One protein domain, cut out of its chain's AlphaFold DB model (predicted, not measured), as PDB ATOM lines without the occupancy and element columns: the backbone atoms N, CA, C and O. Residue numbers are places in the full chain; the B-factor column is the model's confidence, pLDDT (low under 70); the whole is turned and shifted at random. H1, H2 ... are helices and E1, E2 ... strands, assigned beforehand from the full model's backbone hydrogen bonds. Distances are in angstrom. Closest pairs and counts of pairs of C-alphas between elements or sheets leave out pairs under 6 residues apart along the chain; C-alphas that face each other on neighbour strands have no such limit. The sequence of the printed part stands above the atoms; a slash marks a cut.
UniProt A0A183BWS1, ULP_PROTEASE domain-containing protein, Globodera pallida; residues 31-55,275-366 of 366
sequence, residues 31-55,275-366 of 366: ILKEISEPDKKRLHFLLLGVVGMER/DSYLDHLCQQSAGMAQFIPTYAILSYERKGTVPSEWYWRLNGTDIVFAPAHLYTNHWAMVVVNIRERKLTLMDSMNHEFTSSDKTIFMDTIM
ATOM      1  N   ILE A  31     235.046 259.119 223.098       51.94
ATOM      2  CA  ILE A  31     235.245 258.204 221.964       51.94
ATOM      3  C   ILE A  31     236.135 257.019 222.346       51.94
ATOM      4  O   ILE A  31     235.853 255.898 221.937       51.94
ATOM      5  N   LEU A  32     237.172 257.211 223.170       45.88
ATOM      6  CA  LEU A  32     238.030 256.105 223.620       45.88
ATOM      7  C   LEU A  32     237.275 255.063 224.467       45.88
ATOM      8  O   LEU A  32     237.679 253.900 224.488       45.88
ATOM      9  N   LYS A  33     236.176 255.453 225.132       51.81
ATOM     10  CA  LYS A  33     235.278 254.534 225.854       51.81
ATOM     11  C   LYS A  33     234.270 253.824 224.940       51.81
ATOM     12  O   LYS A  33     233.726 252.804 225.349       51.81
ATOM     13  N   GLU A  34     234.076 254.307 223.712       53.38
ATOM     14  CA  GLU A  34     233.095 253.813 222.734       53.38
ATOM     15  C   GLU A  34     233.727 253.303 221.428       53.38
ATOM     16  O   GLU A  34     233.046 253.184 220.410       53.38
ATOM     17  N   ILE A  35     235.019 252.959 221.412       56.91
ATOM     18  CA  ILE A  35     235.557 252.230 220.256       56.91
ATOM     19  C   ILE A  35     234.882 250.859 220.239       56.91
ATOM     20  O   ILE A  35     235.114 250.033 221.129       56.91
ATOM     21  N   SER A  36     234.061 250.632 219.216       68.50
ATOM     22  CA  SER A  36     233.356 249.374 219.041       68.50
ATOM     23  C   SER A  36     234.371 248.223 218.931       68.50
ATOM     24  O   SER A  36     235.416 248.345 218.288       68.50
ATOM     25  N   GLU A  37     234.096 247.085 219.575       71.88
ATOM     26  CA  GLU A  37     234.917 245.873 219.411       71.88
ATOM     27  C   GLU A  37     235.139 245.470 217.935       71.88
ATOM     28  O   GLU A  37     236.247 245.041 217.601       71.88
ATOM     29  N   PRO A  38     234.164 245.647 217.018       72.31
ATOM     30  CA  PRO A  38     234.393 245.492 215.582       72.31
ATOM     31  C   PRO A  38     235.537 246.353 215.029       72.31
ATOM     32  O   PRO A  38     236.364 245.843 214.275       72.31
ATOM     33  N   ASP A  39     235.633 247.624 215.422       66.12
ATOM     34  CA  ASP A  39     236.681 248.526 214.928       66.12
ATOM     35  C   ASP A  39     238.052 248.162 215.500       66.12
ATOM     36  O   ASP A  39     239.064 248.235 214.797       66.12
ATOM     37  N   LYS A  40     238.083 247.659 216.742       68.38
ATOM     38  CA  LYS A  40     239.309 247.102 217.324       68.38
ATOM     39  C   LYS A  40     239.812 245.895 216.553       68.38
ATOM     40  O   LYS A  40     240.989 245.819 216.205       68.38
ATOM     41  N   LYS A  41     238.910 244.971 216.238       75.19
ATOM     42  CA  LYS A  41     239.240 243.801 215.426       75.19
ATOM     43  C   LYS A  41     239.746 244.220 214.049       75.19
ATOM     44  O   LYS A  41     240.799 243.747 213.646       75.19
ATOM     45  N   ARG A  42     239.080 245.160 213.370       68.31
ATOM     46  CA  ARG A  42     239.484 245.650 212.039       68.31
ATOM     47  C   ARG A  42     240.913 246.185 212.002       68.31
ATOM     48  O   ARG A  42     241.685 245.749 211.160       68.31
ATOM     49  N   LEU A  43     241.289 247.081 212.915       67.75
ATOM     50  CA  LEU A  43     242.655 247.618 212.940       67.75
ATOM     51  C   LEU A  43     243.689 246.577 213.390       67.75
ATOM     52  O   LEU A  43     244.802 246.547 212.871       67.75
ATOM     53  N   HIS A  44     243.324 245.687 214.312       76.25
ATOM     54  CA  HIS A  44     244.186 244.564 214.664       76.25
ATOM     55  C   HIS A  44     244.448 243.665 213.447       76.25
ATOM     56  O   HIS A  44     245.595 243.326 213.182       76.25
ATOM     57  N   PHE A  45     243.417 243.350 212.660       73.81
ATOM     58  CA  PHE A  45     243.547 242.575 211.425       73.81
ATOM     59  C   PHE A  45     244.329 243.309 210.344       73.81
ATOM     60  O   PHE A  45     245.154 242.691 209.685       73.81
ATOM     61  N   LEU A  46     244.121 244.615 210.192       72.81
ATOM     62  CA  LEU A  46     244.912 245.463 209.305       72.81
ATOM     63  C   LEU A  46     246.400 245.346 209.615       72.81
ATOM     64  O   LEU A  46     247.199 245.036 208.740       72.81
ATOM     65  N   LEU A  47     246.761 245.531 210.882       76.50
ATOM     66  CA  LEU A  47     248.150 245.481 211.315       76.50
ATOM     67  C   LEU A  47     248.714 244.059 211.329       76.50
ATOM     68  O   LEU A  47     249.886 243.881 211.026       76.50
ATOM     69  N   LEU A  48     247.904 243.037 211.614       77.38
ATOM     70  CA  LEU A  48     248.293 241.641 211.402       77.38
ATOM     71  C   LEU A  48     248.497 241.319 209.925       77.38
ATOM     72  O   LEU A  48     249.379 240.532 209.625       77.38
ATOM     73  N   GLY A  49     247.709 241.898 209.022       70.62
ATOM     74  CA  GLY A  49     247.887 241.758 207.582       70.62
ATOM     75  C   GLY A  49     249.207 242.379 207.151       70.62
ATOM     76  O   GLY A  49     250.033 241.693 206.566       70.62
ATOM     77  N   VAL A  50     249.457 243.630 207.546       70.06
ATOM     78  CA  VAL A  50     250.715 244.338 207.263       70.06
ATOM     79  C   VAL A  50     251.917 243.567 207.825       70.06
ATOM     80  O   VAL A  50     252.775 243.137 207.063       70.06
ATOM     81  N   VAL A  51     251.943 243.293 209.133       74.31
ATOM     82  CA  VAL A  51     253.058 242.587 209.796       74.31
ATOM     83  C   VAL A  51     253.159 241.120 209.372       74.31
ATOM     84  O   VAL A  51     254.243 240.541 209.318       74.31
ATOM     85  N   GLY A  52     252.028 240.479 209.101       66.75
ATOM     86  CA  GLY A  52     251.964 239.109 208.608       66.75
ATOM     87  C   GLY A  52     252.602 238.994 207.234       66.75
ATOM     88  O   GLY A  52     253.424 238.103 207.033       66.75
ATOM     89  N   MET A  53     252.314 239.946 206.341       63.06
ATOM     90  CA  MET A  53     252.984 240.048 205.049       63.06
ATOM     91  C   MET A  53     254.489 240.231 205.229       63.06
ATOM     92  O   MET A  53     255.238 239.487 204.607       63.06
ATOM     93  N   GLU A  54     254.957 241.086 206.148       56.38
ATOM     94  CA  GLU A  54     256.401 241.203 206.429       56.38
ATOM     95  C   GLU A  54     257.039 239.872 206.857       56.38
ATOM     96  O   GLU A  54     258.157 239.543 206.462       56.38
ATOM     97  N   ARG A  55     256.335 239.071 207.661       61.47
ATOM     98  CA  ARG A  55     256.848 237.780 208.144       61.47
ATOM     99  C   ARG A  55     256.818 236.680 207.093       61.47
ATOM    100  O   ARG A  55     257.678 235.804 207.149       61.47
ATOM    101  N   ASP A 275     255.655 259.598 206.220       93.50
ATOM    102  CA  ASP A 275     254.528 259.934 207.090       93.50
ATOM    103  C   ASP A 275     254.013 261.357 206.797       93.50
ATOM    104  O   ASP A 275     252.803 261.572 206.730       93.50
ATOM    105  N   SER A 276     254.904 262.328 206.558       91.62
ATOM    106  CA  SER A 276     254.517 263.698 206.193       91.62
ATOM    107  C   SER A 276     253.817 263.773 204.835       91.62
ATOM    108  O   SER A 276     252.856 264.527 204.682       91.62
ATOM    109  N   TYR A 277     254.284 263.014 203.842       94.12
ATOM    110  CA  TYR A 277     253.670 262.978 202.518       94.12
ATOM    111  C   TYR A 277     252.289 262.314 202.557       94.12
ATOM    112  O   TYR A 277     251.330 262.833 201.984       94.12
ATOM    113  N   LEU A 278     252.156 261.203 203.284       94.88
ATOM    114  CA  LEU A 278     250.871 260.531 203.471       94.88
ATOM    115  C   LEU A 278     249.871 261.400 204.236       94.88
ATOM    116  O   LEU A 278     248.698 261.420 203.867       94.88
ATOM    117  N   ASP A 279     250.315 262.147 205.253       92.12
ATOM    118  CA  ASP A 279     249.462 263.111 205.957       92.12
ATOM    119  C   ASP A 279     248.918 264.163 204.984       92.12
ATOM    120  O   ASP A 279     247.711 264.396 204.931       92.12
ATOM    121  N   HIS A 280     249.780 264.717 204.126       90.44
ATOM    122  CA  HIS A 280     249.367 265.663 203.091       90.44
ATOM    123  C   HIS A 280     248.326 265.069 202.127       90.44
ATOM    124  O   HIS A 280     247.281 265.680 201.892       90.44
ATOM    125  N   LEU A 281     248.561 263.855 201.614       93.38
ATOM    126  CA  LEU A 281     247.604 263.162 200.743       93.38
ATOM    127  C   LEU A 281     246.262 262.907 201.445       93.38
ATOM    128  O   LEU A 281     245.194 263.118 200.865       93.38
ATOM    129  N   CYS A 282     246.288 262.488 202.710       93.06
ATOM    130  CA  CYS A 282     245.072 262.233 203.479       93.06
ATOM    131  C   CYS A 282     244.294 263.527 203.752       93.06
ATOM    132  O   CYS A 282     243.065 263.529 203.658       93.06
ATOM    133  N   GLN A 283     244.976 264.647 204.002       89.56
ATOM    134  CA  GLN A 283     244.338 265.960 204.144       89.56
ATOM    135  C   GLN A 283     243.620 266.396 202.859       89.56
ATOM    136  O   GLN A 283     242.515 266.937 202.928       89.56
ATOM    137  N   GLN A 284     244.189 266.104 201.684       92.94
ATOM    138  CA  GLN A 284     243.555 266.390 200.389       92.94
ATOM    139  C   GLN A 284     242.325 265.515 200.106       92.94
ATOM    140  O   GLN A 284     241.441 265.915 199.351       92.94
ATOM    141  N   SER A 285     242.223 264.342 200.736       92.44
ATOM    142  CA  SER A 285     241.153 263.365 200.491       92.44
ATOM    143  C   SER A 285     239.800 263.689 201.148       92.44
ATOM    144  O   SER A 285     238.888 262.865 201.104       92.44
ATOM    145  N   ALA A 286     239.659 264.845 201.807       91.56
ATOM    146  CA  ALA A 286     238.461 265.224 202.569       91.56
ATOM    147  C   ALA A 286     238.027 264.175 203.625       91.56
ATOM    148  O   ALA A 286     236.843 264.037 203.932       91.56
ATOM    149  N   GLY A 287     238.988 263.431 204.185       88.56
ATOM    150  CA  GLY A 287     238.752 262.392 205.194       88.56
ATOM    151  C   GLY A 287     238.388 261.011 204.638       88.56
ATOM    152  O   GLY A 287     238.211 260.082 205.427       88.56
ATOM    153  N   MET A 288     238.315 260.849 203.309       93.19
ATOM    154  CA  MET A 288     238.087 259.545 202.669       93.19
ATOM    155  C   MET A 288     239.297 258.615 202.783       93.19
ATOM    156  O   MET A 288     239.129 257.393 202.747       93.19
ATOM    157  N   ALA A 289     240.497 259.175 202.940       95.25
ATOM    158  CA  ALA A 289     241.724 258.434 203.170       95.25
ATOM    159  C   ALA A 289     242.360 258.775 204.521       95.25
ATOM    160  O   ALA A 289     242.289 259.905 205.011       95.25
ATOM    161  N   GLN A 290     242.998 257.772 205.111       95.06
ATOM    162  CA  GLN A 290     243.832 257.890 206.302       95.06
ATOM    163  C   GLN A 290     245.113 257.098 206.100       95.06
ATOM    164  O   GLN A 290     245.201 256.240 205.221       95.06
ATOM    165  N   PHE A 291     246.092 257.337 206.962       94.69
ATOM    166  CA  PHE A 291     247.282 256.511 207.013       94.69
ATOM    167  C   PHE A 291     247.613 256.096 208.442       94.69
ATOM    168  O   PHE A 291     247.256 256.763 209.418       94.69
ATOM    169  N   ILE A 292     248.296 254.965 208.556       92.62
ATOM    170  CA  ILE A 292     248.906 254.505 209.795       92.62
ATOM    171  C   ILE A 292     250.363 254.965 209.757       92.62
ATOM    172  O   ILE A 292     251.083 254.537 208.860       92.62
ATOM    173  N   PRO A 293     250.837 255.800 210.696       92.25
ATOM    174  CA  PRO A 293     252.228 256.216 210.680       92.25
ATOM    175  C   PRO A 293     253.159 255.035 210.851       92.25
ATOM    176  O   PRO A 293     252.876 254.100 211.611       92.25
ATOM    177  N   THR A 294     254.323 255.141 210.231       92.12
ATOM    178  CA  THR A 294     255.361 254.115 210.267       92.12
ATOM    179  C   THR A 294     255.685 253.690 211.704       92.12
ATOM    180  O   THR A 294     255.785 252.502 212.021       92.12
ATOM    181  N   TYR A 295     255.781 254.649 212.634       88.88
ATOM    182  CA  TYR A 295     256.102 254.342 214.029       88.88
ATOM    183  C   TYR A 295     255.038 253.475 214.723       88.88
ATOM    184  O   TYR A 295     255.364 252.734 215.654       88.88
ATOM    185  N   ALA A 296     253.769 253.577 214.316       89.12
ATOM    186  CA  ALA A 296     252.679 252.806 214.902       89.12
ATOM    187  C   ALA A 296     252.763 251.335 214.474       89.12
ATOM    188  O   ALA A 296     252.560 250.456 215.314       89.12
ATOM    189  N   ILE A 297     253.149 251.079 213.222       89.19
ATOM    190  CA  ILE A 297     253.391 249.734 212.677       89.19
ATOM    191  C   ILE A 297     254.568 249.083 213.415       89.19
ATOM    192  O   ILE A 297     254.400 248.033 214.038       89.19
ATOM    193  N   LEU A 298     255.698 249.790 213.530       86.94
ATOM    194  CA  LEU A 298     256.860 249.328 214.302       86.94
ATOM    195  C   LEU A 298     256.533 249.088 215.785       86.94
ATOM    196  O   LEU A 298     257.055 248.169 216.423       86.94
ATOM    197  N   SER A 299     255.685 249.932 216.384       86.81
ATOM    198  CA  SER A 299     255.244 249.734 217.768       86.81
ATOM    199  C   SER A 299     254.408 248.466 217.903       86.81
ATOM    200  O   SER A 299     254.599 247.712 218.859       86.81
ATOM    201  N   TYR A 300     253.529 248.215 216.933       87.62
ATOM    202  CA  TYR A 300     252.696 247.027 216.889       87.62
ATOM    203  C   TYR A 300     253.523 245.751 216.717       87.62
ATOM    204  O   TYR A 300     253.323 244.807 217.476       87.62
ATOM    205  N   GLU A 301     254.512 245.726 215.824       84.81
ATOM    206  CA  GLU A 301     255.425 244.582 215.675       84.81
ATOM    207  C   GLU A 301     256.133 244.220 216.981       84.81
ATOM    208  O   GLU A 301     256.247 243.045 217.337       84.81
ATOM    209  N   ARG A 302     256.607 245.240 217.707       86.44
ATOM    210  CA  ARG A 302     257.375 245.057 218.944       86.44
ATOM    211  C   ARG A 302     256.499 244.684 220.131       86.44
ATOM    212  O   ARG A 302     256.924 243.899 220.976       86.44
ATOM    213  N   LYS A 303     255.317 245.293 220.247       89.38
ATOM    214  CA  LYS A 303     254.467 245.201 221.447       89.38
ATOM    215  C   LYS A 303     253.226 244.336 221.259       89.38
ATOM    216  O   LYS A 303     252.526 244.091 222.237       89.38
ATOM    217  N   GLY A 304     252.898 243.943 220.030       86.81
ATOM    218  CA  GLY A 304     251.650 243.260 219.678       86.81
ATOM    219  C   GLY A 304     250.387 244.076 219.969       86.81
ATOM    220  O   GLY A 304     249.298 243.517 220.038       86.81
ATOM    221  N   THR A 305     250.517 245.385 220.209       82.00
ATOM    222  CA  THR A 305     249.412 246.247 220.639       82.00
ATOM    223  C   THR A 305     249.395 247.539 219.843       82.00
ATOM    224  O   THR A 305     250.427 248.169 219.617       82.00
ATOM    225  N   VAL A 306     248.200 247.920 219.403       75.62
ATOM    226  CA  VAL A 306     247.956 249.187 218.713       75.62
ATOM    227  C   VAL A 306     247.474 250.192 219.749       75.62
ATOM    228  O   VAL A 306     246.538 249.866 220.489       75.62
ATOM    229  N   PRO A 307     248.054 251.400 219.829       78.62
ATOM    230  CA  PRO A 307     247.512 252.432 220.699       78.62
ATOM    231  C   PRO A 307     246.039 252.700 220.361       78.62
ATOM    232  O   PRO A 307     245.678 252.838 219.192       78.62
ATOM    233  N   SER A 308     245.190 252.796 221.389       78.50
ATOM    234  CA  SER A 308     243.743 253.030 221.246       78.50
ATOM    235  C   SER A 308     243.420 254.291 220.428       78.50
ATOM    236  O   SER A 308     242.382 254.387 219.777       78.50
ATOM    237  N   GLU A 309     244.349 255.244 220.415       77.56
ATOM    238  CA  GLU A 309     244.249 256.495 219.675       77.56
ATOM    239  C   GLU A 309     244.249 256.334 218.146       77.56
ATOM    240  O   GLU A 309     243.924 257.282 217.438       77.56
ATOM    241  N   TRP A 310     244.605 255.164 217.621       75.75
ATOM    242  CA  TRP A 310     244.607 254.921 216.177       75.75
ATOM    243  C   TRP A 310     243.275 254.399 215.659       75.75
ATOM    244  O   TRP A 310     242.889 254.718 214.542       75.75
ATOM    245  N   TYR A 311     242.521 253.675 216.485       74.00
ATOM    246  CA  TYR A 311     241.256 253.070 216.065       74.00
ATOM    247  C   TYR A 311     240.205 254.113 215.683       74.00
ATOM    248  O   TYR A 311     239.497 253.934 214.699       74.00
ATOM    249  N   TRP A 312     240.120 255.225 216.421       73.94
ATOM    250  CA  TRP A 312     239.127 256.260 216.120       73.94
ATOM    251  C   TRP A 312     239.456 257.055 214.855       73.94
ATOM    252  O   TRP A 312     238.541 257.585 214.231       73.94
ATOM    253  N   ARG A 313     240.735 257.128 214.462       79.25
ATOM    254  CA  ARG A 313     241.153 257.849 213.251       79.25
ATOM    255  C   ARG A 313     240.700 257.155 211.975       79.25
ATOM    256  O   ARG A 313     240.569 257.823 210.966       79.25
ATOM    257  N   LEU A 314     240.439 255.851 212.036       81.69
ATOM    258  CA  LEU A 314     240.019 255.044 210.890       81.69
ATOM    259  C   LEU A 314     238.498 255.000 210.707       81.69
ATOM    260  O   LEU A 314     238.005 254.404 209.752       81.69
ATOM    261  N   ASN A 315     237.738 255.585 211.636       85.06
ATOM    262  CA  ASN A 315     236.287 255.577 211.543       85.06
ATOM    263  C   ASN A 315     235.814 256.545 210.448       85.06
ATOM    264  O   ASN A 315     236.166 257.724 210.463       85.06
ATOM    265  N   GLY A 316     234.980 256.050 209.532       87.88
ATOM    266  CA  GLY A 316     234.450 256.827 208.406       87.88
ATOM    267  C   GLY A 316     235.397 256.959 207.211       87.88
ATOM    268  O   GLY A 316     235.112 257.740 206.310       87.88
ATOM    269  N   THR A 317     236.500 256.213 207.193       92.12
ATOM    270  CA  THR A 317     237.479 256.219 206.101       92.12
ATOM    271  C   THR A 317     237.219 255.074 205.120       92.12
ATOM    272  O   THR A 317     236.875 253.967 205.532       92.12
ATOM    273  N   ASP A 318     237.411 255.325 203.822       95.06
ATOM    274  CA  ASP A 318     237.290 254.308 202.772       95.06
ATOM    275  C   ASP A 318     238.633 253.631 202.469       95.06
ATOM    276  O   ASP A 318     238.672 252.423 202.231       95.06
ATOM    277  N   ILE A 319     239.730 254.396 202.484       95.50
ATOM    278  CA  ILE A 319     241.073 253.931 202.116       95.50
ATOM    279  C   ILE A 319     242.057 254.168 203.261       95.50
ATOM    280  O   ILE A 319     242.154 255.269 203.797       95.50
ATOM    281  N   VAL A 320     242.833 253.146 203.618       95.19
ATOM    282  CA  VAL A 320     243.905 253.257 204.611       95.19
ATOM    283  C   VAL A 320     245.239 252.899 203.978       95.19
ATOM    284  O   VAL A 320     245.400 251.803 203.443       95.19
ATOM    285  N   PHE A 321     246.198 253.813 204.075       96.12
ATOM    286  CA  PHE A 321     247.588 253.599 203.690       96.12
ATOM    287  C   PHE A 321     248.407 253.136 204.898       96.12
ATOM    288  O   PHE A 321     248.337 253.726 205.977       96.12
ATOM    289  N   ALA A 322     249.195 252.081 204.735       95.00
ATOM    290  CA  ALA A 322     250.098 251.575 205.759       95.00
ATOM    291  C   ALA A 322     251.487 251.338 205.137       95.00
ATOM    292  O   ALA A 322     251.679 250.320 204.463       95.00
ATOM    293  N   PRO A 323     252.447 252.265 205.319       95.62
ATOM    294  CA  PRO A 323     253.806 252.094 204.824       95.62
ATOM    295  C   PRO A 323     254.498 250.955 205.582       95.62
ATOM    296  O   PRO A 323     254.520 250.941 206.810       95.62
ATOM    297  N   ALA A 324     255.072 250.004 204.853       91.75
ATOM    298  CA  ALA A 324     255.786 248.862 205.416       91.75
ATOM    299  C   ALA A 324     257.289 249.024 205.172       91.75
ATOM    300  O   ALA A 324     257.716 249.233 204.033       91.75
ATOM    301  N   HIS A 325     258.087 248.933 206.238       92.00
ATOM    302  CA  HIS A 325     259.542 249.052 206.157       92.00
ATOM    303  C   HIS A 325     260.182 247.665 206.160       92.00
ATOM    304  O   HIS A 325     260.652 247.151 207.179       92.00
ATOM    305  N   LEU A 326     260.203 247.054 204.984       88.25
ATOM    306  CA  LEU A 326     260.671 245.696 204.786       88.25
ATOM    307  C   LEU A 326     262.195 245.628 204.923       88.25
ATOM    308  O   LEU A 326     262.932 246.441 204.368       88.25
ATOM    309  N   TYR A 327     262.689 244.638 205.671       83.75
ATOM    310  CA  TYR A 327     264.119 244.313 205.781       83.75
ATOM    311  C   TYR A 327     265.057 245.457 206.170       83.75
ATOM    312  O   TYR A 327     266.264 245.354 205.964       83.75
ATOM    313  N   THR A 328     264.534 246.524 206.777       83.75
ATOM    314  CA  THR A 328     265.273 247.748 207.137       83.75
ATOM    315  C   THR A 328     265.840 248.553 205.962       83.75
ATOM    316  O   THR A 328     266.545 249.535 206.189       83.75
ATOM    317  N   ASN A 329     265.569 248.139 204.725       88.88
ATOM    318  CA  ASN A 329     266.159 248.715 203.522       88.88
ATOM    319  C   ASN A 329     265.225 248.606 202.313       88.88
ATOM    320  O   ASN A 329     265.698 248.482 201.191       88.88
ATOM    321  N   HIS A 330     263.916 248.559 202.523       92.31
ATOM    322  CA  HIS A 330     262.943 248.563 201.444       92.31
ATOM    323  C   HIS A 330     261.622 249.133 201.944       92.31
ATOM    324  O   HIS A 330     261.200 248.856 203.066       92.31
ATOM    325  N   TRP A 331     260.977 249.940 201.112       94.50
ATOM    326  CA  TRP A 331     259.672 250.508 201.408       94.50
ATOM    327  C   TRP A 331     258.636 249.890 200.487       94.50
ATOM    328  O   TRP A 331     258.758 249.939 199.265       94.50
ATOM    329  N   ALA A 332     257.586 249.356 201.092       94.06
ATOM    330  CA  ALA A 332     256.379 248.948 200.399       94.06
ATOM    331  C   ALA A 332     255.178 249.701 200.977       94.06
ATOM    332  O   ALA A 332     255.262 250.356 202.020       94.06
ATOM    333  N   MET A 333     254.043 249.605 200.298       95.50
ATOM    334  CA  MET A 333     252.795 250.196 200.759       95.50
ATOM    335  C   MET A 333     251.716 249.130 200.816       95.50
ATOM    336  O   MET A 333     251.433 248.468 199.822       95.50
ATOM    337  N   VAL A 334     251.062 248.999 201.962       94.25
ATOM    338  CA  VAL A 334     249.814 248.251 202.057       94.25
ATOM    339  C   VAL A 334     248.664 249.240 201.941       94.25
ATOM    340  O   VAL A 334     248.543 250.174 202.732       94.25
ATOM    341  N   VAL A 335     247.813 249.034 200.942       94.94
ATOM    342  CA  VAL A 335     246.610 249.828 200.706       94.94
ATOM    343  C   VAL A 335     245.404 248.988 201.059       94.94
ATOM    344  O   VAL A 335     245.191 247.906 200.507       94.94
ATOM    345  N   VAL A 336     244.593 249.495 201.977       93.88
ATOM    346  CA  VAL A 336     243.379 248.816 202.407       93.88
ATOM    347  C   VAL A 336     242.192 249.620 201.944       93.88
ATOM    348  O   VAL A 336     241.962 250.731 202.410       93.88
ATOM    349  N   ASN A 337     241.404 249.019 201.068       94.12
ATOM    350  CA  ASN A 337     240.098 249.520 200.705       94.12
ATOM    351  C   ASN A 337     239.067 248.887 201.649       94.12
ATOM    352  O   ASN A 337     238.703 247.718 201.509       94.12
ATOM    353  N   ILE A 338     238.632 249.656 202.648       91.06
ATOM    354  CA  ILE A 338     237.674 249.222 203.672       91.06
ATOM    355  C   ILE A 338     236.312 248.941 203.035       91.06
ATOM    356  O   ILE A 338     235.645 247.973 203.409       91.06
ATOM    357  N   ARG A 339     235.914 249.754 202.050       91.00
ATOM    358  CA  ARG A 339     234.641 249.608 201.338       91.00
ATOM    359  C   ARG A 339     234.584 248.296 200.556       91.00
ATOM    360  O   ARG A 339     233.583 247.591 200.624       91.00
ATOM    361  N   GLU A 340     235.670 247.952 199.868       92.94
ATOM    362  CA  GLU A 340     235.803 246.709 199.093       92.94
ATOM    363  C   GLU A 340     236.271 245.513 199.930       92.94
ATOM    364  O   GLU A 340     236.345 244.401 199.411       92.94
ATOM    365  N   ARG A 341     236.610 245.721 201.211       89.62
ATOM    366  CA  ARG A 341     237.237 244.707 202.078       89.62
ATOM    367  C   ARG A 341     238.478 244.076 201.439       89.62
ATOM    368  O   ARG A 341     238.723 242.872 201.556       89.62
ATOM    369  N   LYS A 342     239.263 244.900 200.753       89.75
ATOM    370  CA  LYS A 342     240.401 244.480 199.939       89.75
ATOM    371  C   LYS A 342     241.692 245.035 200.521       89.75
ATOM    372  O   LYS A 342     241.796 246.235 200.765       89.75
ATOM    373  N   LEU A 343     242.685 244.172 200.703       90.81
ATOM    374  CA  LEU A 343     244.047 244.552 201.059       90.81
ATOM    375  C   LEU A 343     244.951 244.308 199.849       90.81
ATOM    376  O   LEU A 343     244.954 243.218 199.281       90.81
ATOM    377  N   THR A 344     245.703 245.330 199.454       90.56
ATOM    378  CA  THR A 344     246.631 245.282 198.319       90.56
ATOM    379  C   THR A 344     248.020 245.664 198.805       90.56
ATOM    380  O   THR A 344     248.191 246.749 199.359       90.56
ATOM    381  N   LEU A 345     249.006 244.793 198.608       90.31
ATOM    382  CA  LEU A 345     250.412 245.148 198.793       90.31
ATOM    383  C   LEU A 345     250.969 245.692 197.479       90.31
ATOM    384  O   LEU A 345     250.942 244.999 196.466       90.31
ATOM    385  N   MET A 346     251.490 246.912 197.525       92.00
ATOM    386  CA  MET A 346     252.202 247.571 196.440       92.00
ATOM    387  C   MET A 346     253.695 247.561 196.765       92.00
ATOM    388  O   MET A 346     254.138 248.201 197.722       92.00
ATOM    389  N   ASP A 347     254.465 246.823 195.970       90.62
ATOM    390  CA  ASP A 347     255.910 246.663 196.127       90.62
ATOM    391  C   ASP A 347     256.605 246.901 194.779       90.62
ATOM    392  O   ASP A 347     256.438 246.135 193.829       90.62
ATOM    393  N   SER A 348     257.404 247.966 194.695       91.12
ATOM    394  CA  SER A 348     258.110 248.354 193.470       91.12
ATOM    395  C   SER A 348     259.357 247.520 193.167       91.12
ATOM    396  O   SER A 348     259.846 247.559 192.040       91.12
ATOM    397  N   MET A 349     259.907 246.794 194.146       86.31
ATOM    398  CA  MET A 349     261.087 245.939 193.952       86.31
ATOM    399  C   MET A 349     260.725 244.496 193.596       86.31
ATOM    400  O   MET A 349     261.624 243.704 193.317       86.31
ATOM    401  N   ASN A 350     259.425 244.180 193.553       68.12
ATOM    402  CA  ASN A 350     258.857 242.913 193.102       68.12
ATOM    403  C   ASN A 350     259.653 241.702 193.617       68.12
ATOM    404  O   ASN A 350     260.216 240.931 192.836       68.12
ATOM    405  N   HIS A 351     259.740 241.569 194.945       66.62
ATOM    406  CA  HIS A 351     260.425 240.469 195.624       66.62
ATOM    407  C   HIS A 351     259.727 239.118 195.376       66.62
ATOM    408  O   HIS A 351     259.126 238.574 196.287       66.62
ATOM    409  N   GLU A 352     259.752 238.590 194.149       59.44
ATOM    410  CA  GLU A 352     259.247 237.261 193.741       59.44
ATOM    411  C   GLU A 352     257.882 236.848 194.338       59.44
ATOM    412  O   GLU A 352     257.533 235.668 194.420       59.44
ATOM    413  N   PHE A 353     257.043 237.820 194.698       57.78
ATOM    414  CA  PHE A 353     255.627 237.608 194.921       57.78
ATOM    415  C   PHE A 353     255.030 237.461 193.531       57.78
ATOM    416  O   PHE A 353     254.824 238.443 192.837       57.78
ATOM    417  N   THR A 354     254.830 236.219 193.095       43.78
ATOM    418  CA  THR A 354     254.506 235.784 191.721       43.78
ATOM    419  C   THR A 354     253.148 236.242 191.156       43.78
ATOM    420  O   THR A 354     252.529 235.559 190.346       43.78
ATOM    421  N   SER A 355     252.704 237.436 191.525       43.97
ATOM    422  CA  SER A 355     251.771 238.283 190.794       43.97
ATOM    423  C   SER A 355     251.931 239.688 191.374       43.97
ATOM    424  O   SER A 355     251.765 239.852 192.583       43.97
ATOM    425  N   SER A 356     252.222 240.682 190.535       45.94
ATOM    426  CA  SER A 356     252.469 242.088 190.904       45.94
ATOM    427  C   SER A 356     251.338 242.777 191.683       45.94
ATOM    428  O   SER A 356     251.520 243.900 192.124       45.94
ATOM    429  N   ASP A 357     250.215 242.095 191.909       54.03
ATOM    430  CA  ASP A 357     249.123 242.513 192.779       54.03
ATOM    431  C   ASP A 357     248.683 241.334 193.655       54.03
ATOM    432  O   ASP A 357     247.686 240.659 193.375       54.03
ATOM    433  N   LYS A 358     249.407 241.058 194.748       62.34
ATOM    434  CA  LYS A 358     248.860 240.181 195.793       62.34
ATOM    435  C   LYS A 358     247.740 240.919 196.514       62.34
ATOM    436  O   LYS A 358     247.937 241.625 197.500       62.34
ATOM    437  N   THR A 359     246.546 240.736 195.970       60.69
ATOM    438  CA  THR A 359     245.294 241.100 196.610       60.69
ATOM    439  C   THR A 359     244.921 240.007 197.600       60.69
ATOM    440  O   THR A 359     244.713 238.860 197.205       60.69
ATOM    441  N   ILE A 360     244.786 240.366 198.873       66.12
ATOM    442  CA  ILE A 360     244.183 239.497 199.880       66.12
ATOM    443  C   ILE A 360     242.824 240.089 200.244       66.12
ATOM    444  O   ILE A 360     242.712 241.255 200.628       66.12
ATOM    445  N   PHE A 361     241.772 239.289 200.109       63.41
ATOM    446  CA  PHE A 361     240.437 239.681 200.545       63.41
ATOM    447  C   PHE A 361     240.332 239.500 202.059       63.41
ATOM    448  O   PHE A 361     240.681 238.445 202.591       63.41
ATOM    449  N   MET A 362     239.836 240.516 202.764       58.28
ATOM    450  CA  MET A 362     239.720 240.469 204.226       58.28
ATOM    451  C   MET A 362     238.795 239.344 204.699       58.28
ATOM    452  O   MET A 362     239.025 238.780 205.763       58.28
ATOM    453  N   ASP A 363     237.799 238.971 203.891       57.38
ATOM    454  CA  ASP A 363     236.876 237.874 204.196       57.38
ATOM    455  C   ASP A 363     237.565 236.492 204.200       57.38
ATOM    456  O   ASP A 363     236.994 235.531 204.692       57.38
ATOM    457  N   THR A 364     238.789 236.367 203.669       50.94
ATOM    458  CA  THR A 364     239.594 235.130 203.767       50.94
ATOM    459  C   THR A 364     240.366 235.040 205.090       50.94
ATOM    460  O   THR A 364     240.816 233.963 205.473       50.94
ATOM    461  N   ILE A 365     240.546 236.170 205.779       50.22
ATOM    462  CA  ILE A 365     241.305 236.269 207.035       50.22
ATOM    463  C   ILE A 365     240.368 236.215 208.261       50.22
ATOM    464  O   ILE A 365     240.818 235.847 209.349       50.22
ATOM    465  N   MET A 366     239.088 236.583 208.097       39.09
ATOM    466  CA  MET A 366     238.031 236.498 209.124       39.09
ATOM    467  C   MET A 366     237.414 235.105 209.197       39.09
ATOM    468  O   MET A 366     237.100 234.690 210.338       39.09
TER     469      MET A 366
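This is residues 31 to 55 and 275 to 366 of the 366 residues of the protein "ULP_PROTEASE domain-containing protein" of Globodera pallida (UniProt A0A183BWS1). A strongly twisted five-stranded sheet has the long helix H1 over one face and the short H2 over the other, three layers; H3 and H4, between E1 and E2 in the chain, pack crosswise on H1. The 117 printed residues include four named helices and five named strands, in the order H1 H2 E1 H3 H4 E2 E3 E4 E5. The sheet, in order E1 E2 E3 E4 E5, is mixed, as is the class. It is compact: radius of gyration of the C-alphas 13.8 A, spans 43 by 31 by 28 A.

Start at E2, residues 319 to 326, E3, 330 to 337, E4, 342 to 346, and E5, 358 to 361: a meander of three hairpins, each strand the antiparallel neighbour of the one before. Within hydrogen-bond range are N 322 and O 334, 2.8 A, N 335 and O 344, 2.8 A, and N 343 and O 360, 2.9 A. Edge strand E1, residues 289 to 291, is parallel to E2, with N 321 and O 290 at 2.9 A. H1, residues 37 to 55, is over E3 at a height over the sheet of 10.7 A, only just along it at 29.8 degrees on the local plane. On the opposite face H2, residues 275 to 284, is only just over E1, with 3 C-alphas; the closest, of Cys 282 and Ala 289, are 5.1 A apart. H3, residues 294 to 303, and H4, residues 308 to 314, only graze the sheet; E1, H3, H4 and E2 form a strand-helix-strand unit, parallel neighbour strands joined through helices, with a right-handed crossover. H3 touches H1 at residues 47 to 51 alone, about perpendicular at 89 degrees; the closest C-alphas, of Val 51 and Glu 301, are 6.6 A apart. H4 only just touches H1 at residues 39 to 43 alone, with 3 pairs of C-alphas within 8 A, the closest those of Lys 40 and Tyr 311, 6.4 A. Every O i to N i+4 pair is within hydrogen-bond range in H1, H2 and H3; H4 has 0 of 3, but 3 of 4 O i to N i+3 pairs.

Find C-alpha 37 at (234.917, 245.873, 219.411); from there H1 runs 26.0 A. E2 spans 21.4 A and E3 22.9 A; E5 ends at C-alpha 361, (240.437, 239.681, 200.545).

Residues 56 to 274 are not printed; C-alphas 55 and 275 are 22.3 A apart across the cut. Of the links printed whole, E4 to E5 is long, with 11 residues. The mean pLDDT of the printed part is 79.6; among the residues under 70 are 31 to 36 and 350 to 366.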